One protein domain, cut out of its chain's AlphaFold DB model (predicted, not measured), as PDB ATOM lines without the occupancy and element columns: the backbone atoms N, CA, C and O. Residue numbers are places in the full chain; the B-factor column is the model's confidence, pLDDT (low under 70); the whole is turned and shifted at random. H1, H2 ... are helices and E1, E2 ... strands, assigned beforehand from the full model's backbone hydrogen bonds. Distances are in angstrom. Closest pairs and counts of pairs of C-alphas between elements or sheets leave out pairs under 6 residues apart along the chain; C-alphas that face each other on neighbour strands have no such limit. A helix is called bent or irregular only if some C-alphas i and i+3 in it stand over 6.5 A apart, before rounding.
ATOM      1  N   SER A  88      15.641  21.069 106.719       94.31
ATOM      2  CA  SER A  88      15.766  21.792 105.459       94.31
ATOM      3  C   SER A  88      15.804  20.834 104.274       94.31
ATOM      4  O   SER A  88      16.547  19.848 104.259       94.31
ATOM      5  N   ARG A  89      15.036  21.179 103.239       90.25
ATOM      6  CA  ARG A  89      15.045  20.493 101.942       90.25
ATOM      7  C   ARG A  89      16.088  21.063 100.972       90.25
ATOM      8  O   ARG A  89      16.236  20.535  99.874       90.25
ATOM      9  N   ASP A  90      16.820  22.116 101.356       90.19
ATOM     10  CA  ASP A  90      17.949  22.623 100.569       90.19
ATOM     11  C   ASP A  90      19.174  21.707 100.732       90.19
ATOM     12  O   ASP A  90      19.427  21.159 101.801       90.19
ATOM     13  N   LYS A  91      20.000  21.607  99.687       87.62
ATOM     14  CA  LYS A  91      21.297  20.909  99.735       87.62
ATOM     15  C   LYS A  91      22.265  21.580 100.716       87.62
ATOM     16  O   LYS A  91      23.141  20.929 101.275       87.62
ATOM     17  N   SER A  92      22.138  22.895 100.900       90.38
ATOM     18  CA  SER A  92      22.880  23.660 101.909       90.38
ATOM     19  C   SER A  92      22.032  23.815 103.167       90.38
ATOM     20  O   SER A  92      21.270  24.769 103.285       90.38
ATOM     21  N   GLN A  93      22.150  22.864 104.090       96.00
ATOM     22  CA  GLN A  93      21.344  22.816 105.309       96.00
ATOM     23  C   GLN A  93      21.936  23.705 106.407       96.00
ATOM     24  O   GLN A  93      23.101  23.559 106.780       96.00
ATOM     25  N   VAL A  94      21.119  24.613 106.935       98.06
ATOM     26  CA  VAL A  94      21.456  25.519 108.039       98.06
ATOM     27  C   VAL A  94      20.366  25.411 109.092       98.06
ATOM     28  O   VAL A  94      19.177  25.370 108.765       98.06
ATOM     29  N   GLY A  95      20.770  25.364 110.356       98.50
ATOM     30  CA  GLY A  95      19.857  25.336 111.491       98.50
ATOM     31  C   GLY A  95      20.218  26.403 112.511       98.50
ATOM     32  O   GLY A  95      21.377  26.803 112.623       98.50
ATOM     33  N   ALA A  96      19.212  26.870 113.235       98.75
ATOM     34  CA  ALA A  96      19.324  27.907 114.239       98.75
ATOM     35  C   ALA A  96      18.472  27.570 115.467       98.75
ATOM     36  O   ALA A  96      17.356  27.063 115.358       98.75
ATOM     37  N   VAL A  97      19.002  27.889 116.641       98.69
ATOM     38  CA  VAL A  97      18.334  27.765 117.934       98.69
ATOM     39  C   VAL A  97      18.473  29.091 118.658       98.69
ATOM     40  O   VAL A  97      19.580  29.556 118.908       98.69
ATOM     41  N   LEU A  98      17.354  29.706 119.008       98.56
ATOM     42  CA  LEU A  98      17.306  30.925 119.800       98.56
ATOM     43  C   LEU A  98      16.861  30.574 121.216       98.56
ATOM     44  O   LEU A  98      15.802  29.978 121.402       98.56
ATOM     45  N   VAL A  99      17.659  30.966 122.205       97.81
ATOM     46  CA  VAL A  99      17.365  30.777 123.628       97.81
ATOM     47  C   VAL A  99      17.057  32.134 124.245       97.81
ATOM     48  O   VAL A  99      17.943  32.986 124.377       97.81
ATOM     49  N   ALA A 100      15.795  32.342 124.612       94.19
ATOM     50  CA  ALA A 100      15.347  33.579 125.232       94.19
ATOM     51  C   ALA A 100      15.903  33.706 126.657       94.19
ATOM     52  O   ALA A 100      15.887  32.760 127.446       94.19
ATOM     53  N   LYS A 101      16.352  34.910 127.026       87.94
ATOM     54  CA  LYS A 101      16.855  35.193 128.381       87.94
ATOM     55  C   LYS A 101      15.763  35.074 129.446       87.94
ATOM     56  O   LYS A 101      16.033  34.639 130.562       87.94
ATOM     57  N   LYS A 102      14.539  35.495 129.117       77.06
ATOM     58  CA  LYS A 102      13.376  35.445 130.010       77.06
ATOM     59  C   LYS A 102      12.570  34.182 129.712       77.06
ATOM     60  O   LYS A 102      12.199  33.963 128.567       77.06
ATOM     61  N   GLY A 103      12.301  33.371 130.733       67.94
ATOM     62  CA  GLY A 103      11.503  32.142 130.610       67.94
ATOM     63  C   GLY A 103      12.258  30.928 130.056       67.94
ATOM     64  O   GLY A 103      11.827  29.809 130.294       67.94
ATOM     65  N   GLY A 104      13.409  31.125 129.399       78.94
ATOM     66  CA  GLY A 104      14.227  30.026 128.875       78.94
ATOM     67  C   GLY A 104      13.653  29.370 127.618       78.94
ATOM     68  O   GLY A 104      14.078  28.272 127.265       78.94
ATOM     69  N   ASP A 105      12.701  30.027 126.949       90.88
ATOM     70  CA  ASP A 105      12.076  29.507 125.739       90.88
ATOM     71  C   ASP A 105      13.120  29.229 124.656       90.88
ATOM     72  O   ASP A 105      13.959  30.078 124.335       90.88
ATOM     73  N   ILE A 106      13.010  28.049 124.053       96.44
ATOM     74  CA  ILE A 106      13.835  27.630 122.928       96.44
ATOM     75  C   ILE A 106      12.994  27.731 121.661       96.44
ATOM     76  O   ILE A 106      11.947  27.096 121.541       96.44
ATOM     77  N   THR A 107      13.459  28.534 120.710       97.75
ATOM     78  CA  THR A 107      12.851  28.663 119.384       97.75
ATOM     79  C   THR A 107      13.788  28.088 118.335       97.75
ATOM     80  O   THR A 107      14.993  28.322 118.378       97.75
ATOM     81  N   LEU A 108      13.237  27.331 117.390       98.38
ATOM     82  CA  LEU A 108      13.993  26.630 116.358       98.38
ATOM     83  C   LEU A 108      13.792  27.303 114.999       98.38
ATOM     84  O   LEU A 108      12.716  27.825 114.710       98.38
ATOM     85  N   GLY A 109      14.809  27.235 114.148       98.12
ATOM     86  CA  GLY A 109      14.736  27.640 112.751       98.12
ATOM     87  C   GLY A 109      15.621  26.760 111.877       98.12
ATOM     88  O   GLY A 109      16.678  26.306 112.299       98.12
ATOM     89  N   TYR A 110      15.196  26.528 110.643       98.12
ATOM     90  CA  TYR A 110      15.996  25.922 109.578       98.12
ATOM     91  C   TYR A 110      15.755  26.704 108.289       98.12
ATOM     92  O   TYR A 110      14.754  27.418 108.179       98.12
ATOM     93  N   ASN A 111      16.679  26.642 107.332       96.94
ATOM     94  CA  ASN A 111      16.495  27.343 106.064       96.94
ATOM     95  C   ASN A 111      15.467  26.632 105.173       96.94
ATOM     96  O   ASN A 111      15.444  25.409 105.087       96.94
ATOM     97  N   GLY A 112      14.628  27.401 104.486       95.19
ATOM     98  CA  GLY A 112      13.572  26.862 103.629       95.19
ATOM     99  C   GLY A 112      12.744  27.964 102.984       95.19
ATOM    100  O   GLY A 112      12.968  29.152 103.232       95.19
ATOM    101  N   PHE A 113      11.798  27.592 102.125       94.69
ATOM    102  CA  PHE A 113      10.887  28.575 101.540       94.69
ATOM    103  C   PHE A 113       9.871  29.101 102.572       94.69
ATOM    104  O   PHE A 113       9.538  28.388 103.520       94.69
ATOM    105  N   PRO A 114       9.372  30.343 102.408       93.75
ATOM    106  CA  PRO A 114       8.372  30.917 103.298       93.75
ATOM    107  C   PRO A 114       7.108  30.059 103.378       93.75
ATOM    108  O   PRO A 114       6.732  29.386 102.416       93.75
ATOM    109  N   PHE A 115       6.401  30.146 104.505       88.50
ATOM    110  CA  PHE A 115       5.127  29.454 104.678       88.50
ATOM    111  C   PHE A 115       4.135  29.819 103.560       88.50
ATOM    112  O   PHE A 115       3.971  30.988 103.214       88.50
ATOM    113  N   GLY A 116       3.486  28.807 102.982       88.38
ATOM    114  CA  GLY A 116       2.545  28.973 101.870       88.38
ATOM    115  C   GLY A 116       3.192  29.096 100.483       88.38
ATOM    116  O   GLY A 116       2.478  29.032  99.480       88.38
ATOM    117  N   VAL A 117       4.521  29.209 100.378       89.69
ATOM    118  CA  VAL A 117       5.219  29.134  99.087       89.69
ATOM    119  C   VAL A 117       5.360  27.673  98.666       89.69
ATOM    120  O   VAL A 117       5.774  26.823  99.449       89.69
ATOM    121  N   LYS A 118       5.027  27.375  97.402       85.75
ATOM    122  CA  LYS A 118       5.133  26.016  96.854       85.75
ATOM    123  C   LYS A 118       6.569  25.498  96.955       85.75
ATOM    124  O   LYS A 118       7.481  26.044  96.326       85.75
ATOM    125  N   ASP A 119       6.710  24.411  97.699       80.75
ATOM    126  CA  ASP A 119       7.971  23.762  98.031       80.75
ATOM    127  C   ASP A 119       8.291  22.634  97.042       80.75
ATOM    128  O   ASP A 119       8.100  21.450  97.318       80.75
ATOM    129  N   CYS A 120       8.685  23.029  95.827       80.75
ATOM    130  CA  CYS A 120       9.068  22.116  94.747       80.75
ATOM    131  C   CYS A 120      10.586  21.885  94.735       80.75
ATOM    132  O   CYS A 120      11.314  22.881  94.722       80.75
ATOM    133  N   PRO A 121      11.064  20.627  94.635       79.19
ATOM    134  CA  PRO A 121      12.490  20.309  94.502       79.19
ATOM    135  C   PRO A 121      13.200  21.114  93.405       79.19
ATOM    136  O   PRO A 121      14.241  21.707  93.673       79.19
ATOM    137  N   ASP A 122      12.571  21.263  92.235       82.25
ATOM    138  CA  ASP A 122      13.127  21.993  91.083       82.25
ATOM    139  C   ASP A 122      13.530  23.443  91.421       82.25
ATOM    140  O   ASP A 122      14.512  23.975  90.903       82.25
ATOM    141  N   ARG A 123      12.822  24.086  92.363       83.00
ATOM    142  CA  ARG A 123      13.128  25.462  92.795       83.00
ATOM    143  C   ARG A 123      14.383  25.555  93.656       83.00
ATOM    144  O   ARG A 123      14.954  26.639  93.765       83.00
ATOM    145  N   TYR A 124      14.811  24.459  94.285       80.38
ATOM    146  CA  TYR A 124      16.094  24.409  94.990       80.38
ATOM    147  C   TYR A 124      17.271  24.223  94.028       80.38
ATOM    148  O   TYR A 124      18.389  24.642  94.349       80.38
ATOM    149  N   ASP A 125      17.031  23.636  92.854       82.00
ATOM    150  CA  ASP A 125      18.050  23.438  91.822       82.00
ATOM    151  C   ASP A 125      18.301  24.721  91.008       82.00
ATOM    152  O   ASP A 125      19.438  25.002  90.613       82.00
ATOM    153  N   GLU A 126      17.293  25.586  90.864       82.81
ATOM    154  CA  GLU A 126      17.450  26.922  90.280       82.81
ATOM    155  C   GLU A 126      18.086  27.931  91.259       82.81
ATOM    156  O   GLU A 126      17.414  28.742  91.902       82.81
ATOM    157  N   LYS A 127      19.425  27.937  91.336       78.06
ATOM    158  CA  LYS A 127      20.231  28.759  92.269       78.06
ATOM    159  C   LYS A 127      19.780  30.224  92.377       78.06
ATOM    160  O   LYS A 127      19.625  30.732  93.486       78.06
ATOM    161  N   LYS A 128      19.552  30.909  91.249       79.62
ATOM    162  CA  LYS A 128      19.146  32.327  91.243       79.62
ATOM    163  C   LYS A 128      17.751  32.523  91.833       79.62
ATOM    164  O   LYS A 128      17.543  33.474  92.582       79.62
ATOM    165  N   GLN A 129      16.803  31.647  91.509       80.88
ATOM    166  CA  GLN A 129      15.464  31.717  92.082       80.88
ATOM    167  C   GLN A 129      15.524  31.403  93.578       80.88
ATOM    168  O   GLN A 129      15.074  32.221  94.379       80.88
ATOM    169  N   LYS A 130      16.183  30.297  93.954       85.12
ATOM    170  CA  LYS A 130      16.367  29.857  95.342       85.12
ATOM    171  C   LYS A 130      16.877  30.972  96.252       85.12
ATOM    172  O   LYS A 130      16.249  31.262  97.266       85.12
ATOM    173  N   LEU A 131      17.991  31.611  95.891       83.12
ATOM    174  CA  LEU A 131      18.656  32.619  96.733       83.12
ATOM    175  C   LEU A 131      17.799  33.869  97.006       83.12
ATOM    176  O   LEU A 131      18.070  34.603  97.962       83.12
ATOM    177  N   ASN A 132      16.781  34.111  96.175       85.69
ATOM    178  CA  ASN A 132      15.855  35.233  96.322       85.69
ATOM    179  C   ASN A 132      14.613  34.895  97.151       85.69
ATOM    180  O   ASN A 132      13.984  35.809  97.674       85.69
ATOM    181  N   ILE A 133      14.251  33.616  97.270       89.62
ATOM    182  CA  ILE A 133      13.030  33.195  97.971       89.62
ATOM    183  C   ILE A 133      13.310  32.499  99.298       89.62
ATOM    184  O   ILE A 133      12.444  32.498 100.163       89.62
ATOM    185  N   ILE A 134      14.486  31.894  99.473       93.56
ATOM    186  CA  ILE A 134      14.805  31.138 100.682       93.56
ATOM    187  C   ILE A 134      14.916  32.063 101.898       93.56
ATOM    188  O   ILE A 134      15.586  33.099 101.862       93.56
ATOM    189  N   VAL A 135      14.277  31.664 102.995       96.50
ATOM    190  CA  VAL A 135      14.437  32.293 104.305       96.50
ATOM    191  C   VAL A 135      15.488  31.505 105.070       96.50
ATOM    192  O   VAL A 135      15.461  30.275 105.106       96.50
ATOM    193  N   HIS A 136      16.454  32.216 105.639       97.44
ATOM    194  CA  HIS A 136      17.547  31.601 106.378       97.44
ATOM    195  C   HIS A 136      17.090  31.146 107.769       97.44
ATOM    196  O   HIS A 136      16.112  31.662 108.317       97.44
ATOM    197  N   ALA A 137      17.814  30.188 108.347       98.44
ATOM    198  CA  ALA A 137      17.462  29.579 109.626       98.44
ATOM    199  C   ALA A 137      17.367  30.614 110.756       98.44
ATOM    200  O   ALA A 137      16.425  30.583 111.545       98.44
ATOM    201  N   GLU A 138      18.304  31.561 110.787       98.62
ATOM    202  CA  GLU A 138      18.377  32.650 111.760       98.62
ATOM    203  C   GLU A 138      17.114  33.511 111.711       98.62
ATOM    204  O   GLU A 138      16.508  33.802 112.739       98.62
ATOM    205  N   VAL A 139      16.684  33.872 110.499       98.31
ATOM    206  CA  VAL A 139      15.496  34.703 110.279       98.31
ATOM    207  C   VAL A 139      14.233  33.943 110.671       98.31
ATOM    208  O   VAL A 139      13.383  34.505 111.358       98.31
ATOM    209  N   ASN A 140      14.129  32.658 110.318       98.31
ATOM    210  CA  ASN A 140      13.008  31.817 110.739       98.31
ATOM    211  C   ASN A 140      12.925  31.695 112.272       98.31
ATOM    212  O   ASN A 140      11.839  31.853 112.832       98.31
ATOM    213  N   ALA A 141      14.057  31.497 112.957       98.19
ATOM    214  CA  ALA A 141      14.099  31.451 114.420       98.19
ATOM    215  C   ALA A 141      13.682  32.794 115.052       98.19
ATOM    216  O   ALA A 141      12.912  32.808 116.012       98.19
ATOM    217  N   ILE A 142      14.134  33.925 114.497       98.31
ATOM    218  CA  ILE A 142      13.764  35.271 114.965       98.31
ATOM    219  C   ILE A 142      12.264  35.532 114.781       98.31
ATOM    220  O   ILE A 142      11.605  35.984 115.718       98.31
ATOM    221  N   ILE A 143      11.712  35.222 113.603       97.62
ATOM    222  CA  ILE A 143      10.283  35.407 113.307       97.62
ATOM    223  C   ILE A 143       9.426  34.591 114.283       97.62
ATOM    224  O   ILE A 143       8.473  35.122 114.849       97.62
ATOM    225  N   ALA A 144       9.784  33.327 114.522       96.88
ATOM    226  CA  ALA A 144       9.057  32.460 115.447       96.88
ATOM    227  C   ALA A 144       9.191  32.906 116.919       96.88
ATOM    228  O   ALA A 144       8.263  32.737 117.718       96.88
ATOM    229  N   ALA A 145      10.326  33.497 117.297       96.56
ATOM    230  CA  ALA A 145      10.540  34.005 118.647       96.56
ATOM    231  C   ALA A 145       9.720  35.280 118.902       96.56
ATOM    232  O   ALA A 145       9.185  35.469 120.003       96.56
ATOM    233  N   GLY A 146       9.595  36.139 117.885       95.94
ATOM    234  CA  GLY A 146       8.954  37.442 117.991       95.94
ATOM    235  C   GLY A 146       9.686  38.334 118.996       95.94
ATOM    236  O   GLY A 146      10.915  38.376 119.037       95.94
ATOM    237  N   THR A 147       8.940  39.012 119.870       94.38
ATOM    238  CA  THR A 147       9.517  39.913 120.887       94.38
ATOM    239  C   THR A 147      10.417  39.209 121.906       94.38
ATOM    240  O   THR A 147      11.226  39.862 122.562       94.38
ATOM    241  N   ARG A 148      10.334  37.877 122.019       95.38
ATOM    242  CA  ARG A 148      11.188  37.073 122.910       95.38
ATOM    243  C   ARG A 148      12.634  36.952 122.420       95.38
ATOM    244  O   ARG A 148      13.479  36.477 123.174       95.38
ATOM    245  N   ALA A 149      12.929  37.385 121.193       97.00
ATOM    246  CA  ALA A 149      14.293  37.453 120.672       97.00
ATOM    247  C   ALA A 149      15.161  38.511 121.382       97.00
ATOM    248  O   ALA A 149      16.387  38.398 121.382       97.00
ATOM    249  N   ALA A 150      14.543  39.505 122.028       96.62
ATOM    250  CA  ALA A 150      15.270  40.530 122.761       96.62
ATOM    251  C   ALA A 150      16.093  39.916 123.907       96.62
ATOM    252  O   ALA A 150      15.604  39.087 124.677       96.62
ATOM    253  N   ASP A 151      17.354  40.336 124.016       96.31
ATOM    254  CA  ASP A 151      18.357  39.803 124.940       96.31
ATOM    255  C   ASP A 151      18.701  38.307 124.773       96.31
ATOM    256  O   ASP A 151      19.418  37.743 125.607       96.31
ATOM    257  N   ALA A 152      18.210  37.646 123.723       97.38
ATOM    258  CA  ALA A 152      18.414  36.218 123.521       97.38
ATOM    259  C   ALA A 152      19.836  35.872 123.049       97.38
ATOM    260  O   ALA A 152      20.624  36.730 122.630       97.38
ATOM    261  N   HIS A 153      20.144  34.576 123.109       97.94
ATOM    262  CA  HIS A 153      21.321  33.972 122.491       97.94
ATOM    263  C   HIS A 153      20.896  33.161 121.270       97.94
ATOM    264  O   HIS A 153      19.986  32.338 121.369       97.94
ATOM    265  N   LEU A 154      21.567  33.363 120.143       98.62
ATOM    266  CA  LEU A 154      21.314  32.642 118.902       98.62
ATOM    267  C   LEU A 154      22.467  31.683 118.608       98.62
ATOM    268  O   LEU A 154      23.617  32.097 118.556       98.62
ATOM    269  N   TYR A 155      22.156  30.416 118.383       98.62
ATOM    270  CA  TYR A 155      23.091  29.352 118.040       98.62
ATOM    271  C   TYR A 155      22.816  28.909 116.612       98.62
ATOM    272  O   TYR A 155      21.683  28.554 116.306       98.62
ATOM    273  N   VAL A 156      23.815  28.941 115.736       98.56
ATOM    274  CA  VAL A 156      23.658  28.671 114.300       98.56
ATOM    275  C   VAL A 156      24.660  27.611 113.867       98.56
ATOM    276  O   VAL A 156      25.817  27.669 114.264       98.56
ATOM    277  N   SER A 157      24.221  26.658 113.043       97.69
ATOM    278  CA  SER A 157      25.058  25.576 112.514       97.69
ATOM    279  C   SER A 157      24.935  25.453 110.999       97.69
ATOM    280  O   SER A 157      23.831  25.533 110.455       97.69
ATOM    281  N   GLY A 158      26.057  25.156 110.331       94.94
ATOM    282  CA  GLY A 158      26.129  24.782 108.914       94.94
ATOM    283  C   GLY A 158      26.728  25.850 107.996       94.94
ATOM    284  O   GLY A 158      27.222  25.507 106.917       94.94
ATOM    285  N   LYS A 159      26.694  27.127 108.401       94.25
ATOM    286  CA  LYS A 159      27.339  28.257 107.714       94.25
ATOM    287  C   LYS A 159      27.689  29.387 108.697       94.25
ATOM    288  O   LYS A 159      27.012  29.525 109.717       94.25
ATOM    289  N   PRO A 160      28.675  30.244 108.362       95.69
ATOM    290  CA  PRO A 160      28.845  31.538 109.015       95.69
ATOM    291  C   PRO A 160      27.602  32.424 108.857       95.69
ATOM    292  O   PRO A 160      26.866  32.312 107.873       95.69
ATOM    293  N   ILE A 161      27.408  33.357 109.792       97.62
ATOM    294  CA  ILE A 161      26.341  34.363 109.699       97.62
ATOM    295  C   ILE A 161      26.562  35.226 108.466       97.62
ATOM    296  O   ILE A 161      27.655  35.745 108.275       97.62
ATOM    297  N   CYS A 162      25.530  35.426 107.650       96.12
ATOM    298  CA  CYS A 162      25.619  36.297 106.479       96.12
ATOM    299  C   CYS A 162      25.099  37.715 106.763       96.12
ATOM    300  O   CYS A 162      24.274  37.931 107.655       96.12
ATOM    301  N   ALA A 163      25.519  38.693 105.952       95.81
ATOM    302  CA  ALA A 163      25.137  40.099 106.119       95.81
ATOM    303  C   ALA A 163      23.611  40.324 106.070       95.81
ATOM    304  O   ALA A 163      23.083  41.194 106.757       95.81
ATOM    305  N   ARG A 164      22.877  39.485 105.321       95.75
ATOM    306  CA  ARG A 164      21.405  39.523 105.266       95.75
ATOM    307  C   ARG A 164      20.759  39.142 106.602       95.75
ATOM    308  O   ARG A 164      19.724  39.700 106.942       95.75
ATOM    309  N   CYS A 165      21.358  38.214 107.350       98.25
ATOM    310  CA  CYS A 165      20.880  37.809 108.674       98.25
ATOM    311  C   CYS A 165      21.331  38.772 109.777       98.25
ATOM    312  O   CYS A 165      20.620  38.918 110.768       98.25
ATOM    313  N   ALA A 166      22.465  39.462 109.602       98.50
ATOM    314  CA  ALA A 166      22.980  40.411 110.589       98.50
ATOM    315  C   ALA A 166      21.963  41.515 110.929       98.50
ATOM    316  O   ALA A 166      21.727  41.778 112.102       98.50
ATOM    317  N   GLY A 167      21.296  42.098 109.924       98.38
ATOM    318  CA  GLY A 167      20.259  43.118 110.140       98.38
ATOM    319  C   GLY A 167      19.123  42.650 111.068       98.38
ATOM    320  O   GLY A 167      18.919  43.258 112.117       98.38
ATOM    321  N   PRO A 168      18.403  41.558 110.744       98.56
ATOM    322  CA  PRO A 168      17.389  40.975 111.625       98.56
ATOM    323  C   PRO A 168      17.906  40.587 113.019       98.56
ATOM    324  O   PRO A 168      17.199  40.795 114.006       98.56
ATOM    325  N   ILE A 169      19.128  40.055 113.127       98.75
ATOM    326  CA  ILE A 169      19.743  39.726 114.425       98.75
ATOM    327  C   ILE A 169      19.877  40.986 115.288       98.75
ATOM    328  O   ILE A 169      19.435  40.991 116.437       98.75
ATOM    329  N   ILE A 170      20.414  42.067 114.720       98.69
ATOM    330  CA  ILE A 170      20.585  43.352 115.410       98.69
ATOM    331  C   ILE A 170      19.223  43.926 115.815       98.69
ATOM    332  O   ILE A 170      18.994  44.230 116.986       98.69
ATOM    333  N   GLN A 171      18.290  44.014 114.866       98.44
ATOM    334  CA  GLN A 171      16.986  44.651 115.081       98.44
ATOM    335  C   GLN A 171      16.078  43.883 116.046       98.44
ATOM    336  O   GLN A 171      15.211  44.482 116.679       98.44
ATOM    337  N   SER A 172      16.271  42.570 116.185       97.75
ATOM    338  CA  SER A 172      15.530  41.749 117.151       97.75
ATOM    339  C   SER A 172      16.066  41.850 118.584       97.75
ATOM    340  O   SER A 172      15.438  41.334 119.507       97.75
ATOM    341  N   GLY A 173      17.192  42.542 118.791       97.81
ATOM    342  CA  GLY A 173      17.778  42.766 120.112       97.81
ATOM    343  C   GLY A 173      18.556  41.573 120.670       97.81
ATOM    344  O   GLY A 173      18.816  41.541 121.876       97.81
ATOM    345  N   ILE A 174      18.929  40.601 119.828       98.38
ATOM    346  CA  ILE A 174      19.792  39.474 120.208       98.38
ATOM    347  C   ILE A 174      21.142  40.007 120.695       98.38
ATOM    348  O   ILE A 174      21.708  40.932 120.112       98.38
ATOM    349  N   LYS A 175      21.674  39.419 121.773       97.81
ATOM    350  CA  LYS A 175      22.922  39.892 122.403       97.81
ATOM    351  C   LYS A 175      24.133  39.044 122.080       97.81
ATOM    352  O   LYS A 175      25.241  39.569 122.097       97.81
ATOM    353  N   ARG A 176      23.930  37.755 121.807       98.06
ATOM    354  CA  ARG A 176      25.018  36.822 121.512       98.06
ATOM    355  C   ARG A 176      24.667  35.934 120.341       98.06
ATOM    356  O   ARG A 176      23.553  35.408 120.291       98.06
ATOM    357  N   VAL A 177      25.633  35.722 119.460       98.44
ATOM    358  CA  VAL A 177      25.534  34.780 118.350       98.44
ATOM    359  C   VAL A 177      26.684  33.785 118.425       98.44
ATOM    360  O   VAL A 177      27.843  34.180 118.493       98.44
ATOM    361  N   PHE A 178      26.344  32.502 118.385       98.44
ATOM    362  CA  PHE A 178      27.262  31.377 118.313       98.44
ATOM    363  C   PHE A 178      27.226  30.810 116.898       98.44
ATOM    364  O   PHE A 178      26.175  30.336 116.465       98.44
ATOM    365  N   ALA A 179      28.337  30.879 116.170       97.50
ATOM    366  CA  ALA A 179      28.395  30.449 114.772       97.50
ATOM    367  C   ALA A 179      29.807  30.010 114.358       97.50
ATOM    368  O   ALA A 179      30.786  30.256 115.059       97.50
ATOM    369  N   GLU A 180      29.924  29.399 113.183       95.75
ATOM    370  CA  GLU A 180      31.222  29.123 112.561       95.75
ATOM    371  C   GLU A 180      31.914  30.431 112.143       95.75
ATOM    372  O   GLU A 180      31.277  31.372 111.652       95.75
ATOM    373  N   LYS A 181      33.239  30.499 112.322       95.31
ATOM    374  CA  LYS A 181      34.027  31.680 111.955       95.31
ATOM    375  C   LYS A 181      34.208  31.758 110.435       95.31
ATOM    376  O   LYS A 181      34.687  30.792 109.841       95.31
ATOM    377  N   PRO A 182      33.903  32.894 109.783       95.69
ATOM    378  CA  PRO A 182      34.306  33.085 108.397       95.69
ATOM    379  C   PRO A 182      35.837  33.182 108.296       95.69
ATOM    380  O   PRO A 182      36.491  33.830 109.117       95.69
ATOM    381  N   LEU A 183      36.406  32.542 107.275       95.06
ATOM    382  CA  LEU A 183      37.816  32.659 106.931       95.06
ATOM    383  C   LEU A 183      38.114  34.068 106.403       95.06
ATOM    384  O   LEU A 183      37.278  34.702 105.757       95.06
ATOM    385  N   GLN A 184      39.304  34.580 106.701       93.38
ATOM    386  CA  GLN A 184      39.774  35.866 106.187       93.38
ATOM    387  C   GLN A 184      40.300  35.723 104.758       93.38
ATOM    388  O   GLN A 184      40.680  34.636 104.314       93.38
ATOM    389  N   LYS A 185      40.372  36.845 104.037       86.88
ATOM    390  CA  LYS A 185      40.996  36.888 102.710       86.88
ATOM    391  C   LYS A 185      42.424  36.330 102.783       86.88
ATOM    392  O   LYS A 185      43.202  36.735 103.640       86.88
ATOM    393  N   GLY A 186      42.749  35.400 101.885       90.06
ATOM    394  CA  GLY A 186      44.034  34.689 101.868       90.06
ATOM    395  C   GLY A 186      44.062  33.385 102.677       90.06
ATOM    396  O   GLY A 186      45.044  32.658 102.588       90.06
ATOM    397  N   GLN A 187      42.999  33.058 103.420       92.12
ATOM    398  CA  GLN A 187      42.852  31.772 104.123       92.12
ATOM    399  C   GLN A 187      41.981  30.758 103.360       92.12
ATOM    400  O   GLN A 187      41.825  29.625 103.804       92.12
ATOM    401  N   TYR A 188      41.388  31.169 102.240       93.12
ATOM    402  CA  TYR A 188      40.567  30.338 101.366       93.12
ATOM    403  C   TYR A 188      40.669  30.839  99.925       93.12
ATOM    404  O   TYR A 188      41.053  31.988  99.685       93.12
ATOM    405  N   GLU A 189      40.293  29.984  98.979       92.69
ATOM    406  CA  GLU A 189      40.133  30.355  97.577       92.69
ATOM    407  C   GLU A 189      38.690  30.818  97.332       92.69
ATOM    408  O   GLU A 189      37.755  30.030  97.522       92.69
ATOM    409  N   PRO A 190      38.471  32.086  96.937       91.00
ATOM    410  CA  PRO A 190      37.141  32.569  96.605       91.00
ATOM    411  C   PRO A 190      36.524  31.790  95.438       91.00
ATOM    412  O   PRO A 190      37.246  31.350  94.538       91.00
ATOM    413  N   PRO A 191      35.188  31.646  95.399       89.50
ATOM    414  CA  PRO A 191      34.521  31.005  94.275       89.50
ATOM    415  C   PRO A 191      34.860  31.687  92.940       89.50
ATOM    416  O   PRO A 191      34.774  32.906  92.812       89.50
ATOM    417  N   THR A 192      35.193  30.893  91.921       89.62
ATOM    418  CA  THR A 192      35.477  31.392  90.563       89.62
ATOM    419  C   THR A 192      34.208  31.629  89.735       89.62
ATOM    420  O   THR A 192      34.201  32.455  88.821       89.62
ATOM    421  N   ASP A 193      33.113  30.933  90.061       86.50
ATOM    422  CA  ASP A 193      31.785  31.171  89.488       86.50
ATOM    423  C   ASP A 193      31.237  32.519  89.976       86.50
ATOM    424  O   ASP A 193      30.945  32.689  91.158       86.50
ATOM    425  N   LYS A 194      31.007  33.454  89.049       79.62
ATOM    426  CA  LYS A 194      30.423  34.778  89.339       79.62
ATOM    427  C   LYS A 194      29.027  34.711  89.970       79.62
ATOM    428  O   LYS A 194      28.576  35.693  90.550       79.62
ATOM    429  N   ASN A 195      28.330  33.582  89.841       79.25
ATOM    430  CA  ASN A 195      27.020  33.357  90.450       79.25
ATOM    431  C   ASN A 195      27.109  32.642  91.806       79.25
ATOM    432  O   ASN A 195      26.075  32.327  92.403       79.25
ATOM    433  N   ALA A 196      28.307  32.298  92.282       83.56
ATOM    434  CA  ALA A 196      28.505  31.709  93.594       83.56
ATOM    435  C   ALA A 196      28.592  32.779  94.679       83.56
ATOM    436  O   ALA A 196      29.142  33.857  94.503       83.56
ATOM    437  N   THR A 197      28.002  32.450  95.821       86.25
ATOM    438  CA  THR A 197      28.050  33.279  97.015       86.25
ATOM    439  C   THR A 197      29.375  33.032  97.722       86.25
ATOM    440  O   THR A 197      29.648  31.898  98.120       86.25
ATOM    441  N   ASP A 198      30.174  34.081  97.904       91.81
ATOM    442  CA  ASP A 198      31.320  34.033  98.805       91.81
ATOM    443  C   ASP A 198      30.835  34.177 100.258       91.81
ATOM    444  O   ASP A 198      30.553  35.266 100.764       91.81
ATOM    445  N   TRP A 199      30.691  33.034 100.928       90.69
ATOM    446  CA  TRP A 199      30.201  32.966 102.305       90.69
ATOM    447  C   TRP A 199      31.187  33.528 103.329       90.69
ATOM    448  O   TRP A 199      30.769  33.921 104.417       90.69
ATOM    449  N   HIS A 200      32.477  33.572 103.004       94.50
ATOM    450  CA  HIS A 200      33.492  34.110 103.897       94.50
ATOM    451  C   HIS A 200      33.551  35.630 103.788       94.50
ATOM    452  O   HIS A 200      33.525  36.301 104.817       94.50
ATOM    453  N   GLU A 201      33.509  36.189 102.578       94.81
ATOM    454  CA  GLU A 201      33.405  37.638 102.371       94.81
ATOM    455  C   GLU A 201      32.139  38.208 103.028       94.81
ATOM    456  O   GLU A 201      32.213  39.094 103.886       94.81
ATOM    457  N   ILE A 202      30.973  37.640 102.701       94.69
ATOM    458  CA  ILE A 202      29.690  38.079 103.267       94.69
ATOM    459  C   ILE A 202      29.640  37.822 104.775       94.69
ATOM    460  O   ILE A 202      29.018  38.592 105.512       94.69
ATOM    461  N   GLY A 203      30.294  36.757 105.241       96.69
ATOM    462  CA  GLY A 203      30.431  36.462 106.658       96.69
ATOM    463  C   GLY A 203      31.240  37.520 107.399       96.69
ATOM    464  O   GLY A 203      30.797  38.032 108.420       96.69
ATOM    465  N   ASN A 204      32.395  37.915 106.866       96.88
ATOM    466  CA  ASN A 204      33.229  38.964 107.457       96.88
ATOM    467  C   ASN A 204      32.501  40.315 107.519       96.88
ATOM    468  O   ASN A 204      32.585  41.018 108.533       96.88
ATOM    469  N   LEU A 205      31.721  40.646 106.484       97.31
ATOM    470  CA  LEU A 205      30.846  41.819 106.506       97.31
ATOM    471  C   LEU A 205      29.795  41.716 107.624       97.31
ATOM    472  O   LEU A 205      29.614  42.663 108.385       97.31
ATOM    473  N   ALA A 206      29.153  40.554 107.779       98.00
ATOM    474  CA  ALA A 206      28.183  40.318 108.848       98.00
ATOM    475  C   ALA A 206      28.793  40.511 110.243       98.00
ATOM    476  O   ALA A 206      28.194  41.162 111.096       98.00
ATOM    477  N   ILE A 207      29.999  39.980 110.475       97.25
ATOM    478  CA  ILE A 207      30.707  40.139 111.751       97.25
ATOM    479  C   ILE A 207      31.034  41.606 112.028       97.25
ATOM    480  O   ILE A 207      30.937  42.032 113.177       97.25
ATOM    481  N   THR A 208      31.377  42.380 110.998       97.81
ATOM    482  CA  THR A 208      31.597  43.828 111.125       97.81
ATOM    483  C   THR A 208      30.319  44.522 111.603       97.81
ATOM    484  O   THR A 208      30.338  45.159 112.655       97.81
ATOM    485  N   MET A 209      29.187  44.282 110.929       98.38
ATOM    486  CA  MET A 209      27.880  44.843 111.308       98.38
ATOM    487  C   MET A 209      27.474  44.479 112.744       98.38
ATOM    488  O   MET A 209      27.015  45.326 113.507       98.38
ATOM    489  N   LEU A 210      27.634  43.206 113.121       98.44
ATOM    490  CA  LEU A 210      27.265  42.712 114.449       98.44
ATOM    491  C   LEU A 210      28.112  43.360 115.549       98.44
ATOM    492  O   LEU A 210      27.566  43.787 116.566       98.44
ATOM    493  N   LYS A 211      29.426  43.483 115.328       97.12
ATOM    494  CA  LYS A 211      30.343  44.133 116.274       97.12
ATOM    495  C   LYS A 211      30.039  45.618 116.440       97.12
ATOM    496  O   LYS A 211      29.985  46.085 117.573       97.12
ATOM    497  N   GLU A 212      29.808  46.339 115.344       98.19
ATOM    498  CA  GLU A 212      29.418  47.757 115.376       98.19
ATOM    499  C   GLU A 212      28.122  47.979 116.171       98.19
ATOM    500  O   GLU A 212      27.996  48.962 116.898       98.19
ATOM    501  N   ALA A 213      27.186  47.031 116.095       98.06
ATOM    502  CA  ALA A 213      25.930  47.057 116.841       98.06
ATOM    503  C   ALA A 213      26.034  46.538 118.292       98.06
ATOM    504  O   ALA A 213      25.025  46.490 119.000       98.06
ATOM    505  N   GLY A 214      27.222  46.127 118.749       97.44
ATOM    506  CA  GLY A 214      27.431  45.597 120.099       97.44
ATOM    507  C   GLY A 214      26.843  44.199 120.333       97.44
ATOM    508  O   GLY A 214      26.543  43.849 121.477       97.44
ATOM    509  N   VAL A 215      26.659  43.404 119.274       98.31
ATOM    510  CA  VAL A 215      26.301  41.982 119.373       98.31
ATOM    511  C   VAL A 215      27.579  41.160 119.546       98.31
ATOM    512  O   VAL A 215      28.520  41.265 118.759       98.31
ATOM    513  N   GLU A 216      27.617  40.320 120.577       97.69
ATOM    514  CA  GLU A 216      28.762  39.460 120.864       97.69
ATOM    515  C   GLU A 216      28.784  38.262 119.902       97.69
ATOM    516  O   GLU A 216      27.859  37.444 119.883       97.69
ATOM    517  N   CYS A 217      29.846  38.148 119.107       97.06
ATOM    518  CA  CYS A 217      30.055  37.024 118.196       97.06
ATOM    519  C   CYS A 217      31.021  36.022 118.828       97.06
ATOM    520  O   CYS A 217      32.217  36.300 118.933       97.06
ATOM    521  N   ILE A 218      30.505  34.854 119.201       97.56
ATOM    522  CA  ILE A 218      31.277  33.742 119.753       97.56
ATOM    523  C   ILE A 218      31.418  32.686 118.663       97.56
ATOM    524  O   ILE A 218      30.432  32.143 118.163       97.56
ATOM    525  N   PHE A 219      32.652  32.387 118.280       97.56
ATOM    526  CA  PHE A 219      32.911  31.396 117.248       97.56
ATOM    527  C   PHE A 219      33.172  30.035 117.860       97.56
ATOM    528  O   PHE A 219      33.916  29.955 118.836       97.56
ATOM    529  N   TYR A 220      32.592  28.986 117.275       96.38
ATOM    530  CA  TYR A 220      32.892  27.619 117.683       96.38
ATOM    531  C   TYR A 220      33.657  26.843 116.611       96.38
ATOM    532  O   TYR A 220      33.429  27.017 115.411       96.38
ATOM    533  N   THR A 221      34.523  25.942 117.068       94.31
ATOM    534  CA  THR A 221      35.236  24.971 116.231       94.31
ATOM    535  C   THR A 221      34.945  23.574 116.757       94.31
ATOM    536  O   THR A 221      34.969  23.346 117.962       94.31
ATOM    537  N   LYS A 222      34.642  22.629 115.864       91.50
ATOM    538  CA  LYS A 222      34.383  21.241 116.253       91.50
ATOM    539  C   LYS A 222      35.692  20.525 116.600       91.50
ATOM    540  O   LYS A 222      36.631  20.571 115.809       91.50
ATOM    541  N   THR A 223      35.709  19.808 117.719       89.94
ATOM    542  CA  THR A 223      36.832  18.971 118.174       89.94
ATOM    543  C   THR A 223      36.418  17.496 118.276       89.94
ATOM    544  O   THR A 223      35.290  17.134 117.917       89.94
ATOM    545  N   SER A 224      37.325  16.619 118.727       86.50
ATOM    546  CA  SER A 224      37.021  15.209 119.033       86.50
ATOM    547  C   SER A 224      35.957  15.063 120.120       86.50
ATOM    548  O   SER A 224      35.101  14.187 120.018       86.50
ATOM    549  N   ASP A 225      35.984  15.955 121.112       84.00
ATOM    550  CA  ASP A 225      35.213  15.842 122.355       84.00
ATOM    551  C   ASP A 225      34.054  16.854 122.446       84.00
ATOM    552  O   ASP A 225      33.389  16.970 123.477       84.00
ATOM    553  N   GLY A 226      33.776  17.587 121.362       89.44
ATOM    554  CA  GLY A 226      32.671  18.542 121.280       89.44
ATOM    555  C   GLY A 226      33.031  19.784 120.474       89.44
ATOM    556  O   GLY A 226      33.241  19.706 119.260       89.44
ATOM    557  N   TYR A 227      33.055  20.932 121.153       94.50
ATOM    558  CA  TYR A 227      33.320  22.235 120.552       94.50
ATOM    559  C   TYR A 227      34.220  23.091 121.448       94.50
ATOM    560  O   TYR A 227      34.059  23.109 122.667       94.50
ATOM    561  N   GLU A 228      35.121  23.842 120.822       94.00
ATOM    562  CA  GLU A 228      35.862  24.950 121.432       94.00
ATOM    563  C   GLU A 228      35.183  26.274 121.090       94.00
ATOM    564  O   GLU A 228      34.610  26.399 120.008       94.00
ATOM    565  N   TYR A 229      35.256  27.260 121.988       94.81
ATOM    566  CA  TYR A 229      34.607  28.564 121.834       94.81
ATOM    567  C   TYR A 229      35.615  29.703 121.976       94.81
ATOM    568  O   TYR A 229      36.393  29.720 122.924       94.81
ATOM    569  N   SER A 230      35.555  30.686 121.078       93.19
ATOM    570  CA  SER A 230      36.534  31.779 120.995       93.19
ATOM    571  C   SER A 230      36.575  32.731 122.196       93.19
ATOM    572  O   SER A 230      37.468  33.564 122.271       93.19
TER     573      SER A 230
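Overview. This is residues 88 to 230 of the 233 residues of the protein "Cytidine and deoxycytidylate deaminase zinc-binding region" of Photobacterium aquimaris (UniProt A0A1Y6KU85). A twisted six-stranded sheet makes a wall, with the helices H3, H4 and H5 side by side along one side of it; H3 covers E2 and E1, while H4 only grazes the sheet. The short helices H1 and H2 make a small corner away from the sheet, and residues 180 to 198 form a long loop with no named element. The 143 residues printed include five named helices and six named strands, in the order E1 E2 H1 H2 H3 E3 H4 E4 H5 E5 E6; the sheet is mixed, with the order E2 E1 E3 E4 E5 E6. The class is mixed, helices and strands, and the whole is compact, with a radius of gyration of the C-alphas of 15.3 A and spans of 42 by 41 by 33 A.

Arrangement. Begin in the sheet with E1, residues 95 to 99, and E3, residues 153 to 157, antiparallel neighbours at 164 degrees; look for N 97 and O 155, 2.8 A apart and within hydrogen-bond range. E2, residues 106 to 110, is an edge strand and forms a hairpin with E1, where N 98 and O 107 are 2.8 A apart. On the other side of E3 you find E4, residues 176 to 179, parallel to it at 8 degrees, with N 156 and O 178 2.8 A apart. E5, residues 216 to 222, is parallel to E4 at 27 degrees, with N 218 and O 177 2.8 A apart. Its pairing is staggered: residues 216 to 219 pair with E4, and residues 220 to 222 pair with E6, residues 227 to 229, the other edge strand. E5 and E6 form a hairpin, antiparallel at 150 degrees, with N 228 and O 221 2.9 A apart. Now look outward to H3, residues 137 to 149, which is on the sheet over E2 and E1 at a height of 7.3 A and runs along the strands, at 7 degrees to E2 on the local plane; the closest C-alphas of H3 and E2 are those of Ala 137 and Tyr 110, 3.9 A apart. With residues 138 to 142 alone, H3 touches H4, residues 163 to 171, at a shallow tilt of 6 degrees, the same way, the closest C-alphas being those of Val 139 and Cys 165, 6.4 A apart. H4 only grazes the sheet, with residues 166 to 170. H4 touches H5, residues 199 to 212, at a shallow tilt of 23 degrees, the same way, the closest C-alphas being those of Ala 163 and Ala 206, 4.1 A apart. H3 and H5 are apart, and with the sheet they form two layers, helices on one face of a sheet. E3, H4, E4 and E4, H5, E5 are strand-helix-strand units, two parallel neighbour strands with a helix between, each with a right-handed crossover. H1, residues 121 to 125, and H2, residues 127 to 133, are not on the sheet; they touch only at the corner, and only just, with 3 pairs of C-alphas within 8 A, the closest being those of Tyr 124 and Lys 130, 5.5 A apart. Every O i to N i+4 pair is within hydrogen-bond range in H1 and H5; the counts are 2 of 3 in H2, 6 of 9 in H3 and 3 of 5 in H4.

Along the chain. Find C-alpha 95 at (19.857, 25.336, 111.491), where E1 begins; it runs 13.5 A, and E2 and E3 each run 13.6 A. E4 measures 9.9 A, E5 19.6 A and E6 6.6 A, ending at C-alpha 229 at (34.607, 28.564, 121.834). H5 starts at C-alpha 199 at (30.201, 32.966, 102.305) and runs 19.8 A; H3 spans 13.9 A, H4 12.9 A, H2 10.2 A and H1 6.9 A. H3 is irregular: C-alphas 144 and 147 are 9.2 A apart.

Size, cuts and confidence. The two C-alphas farthest apart are those of Gly 103 and Thr 192, at 46.7 A. The printed part runs from residue 88 to 230 and has no cut. The link from E4 to H5, 19 residues, is long. The mean pLDDT of the printed part is 93.1, and residue 103 alone is under 70.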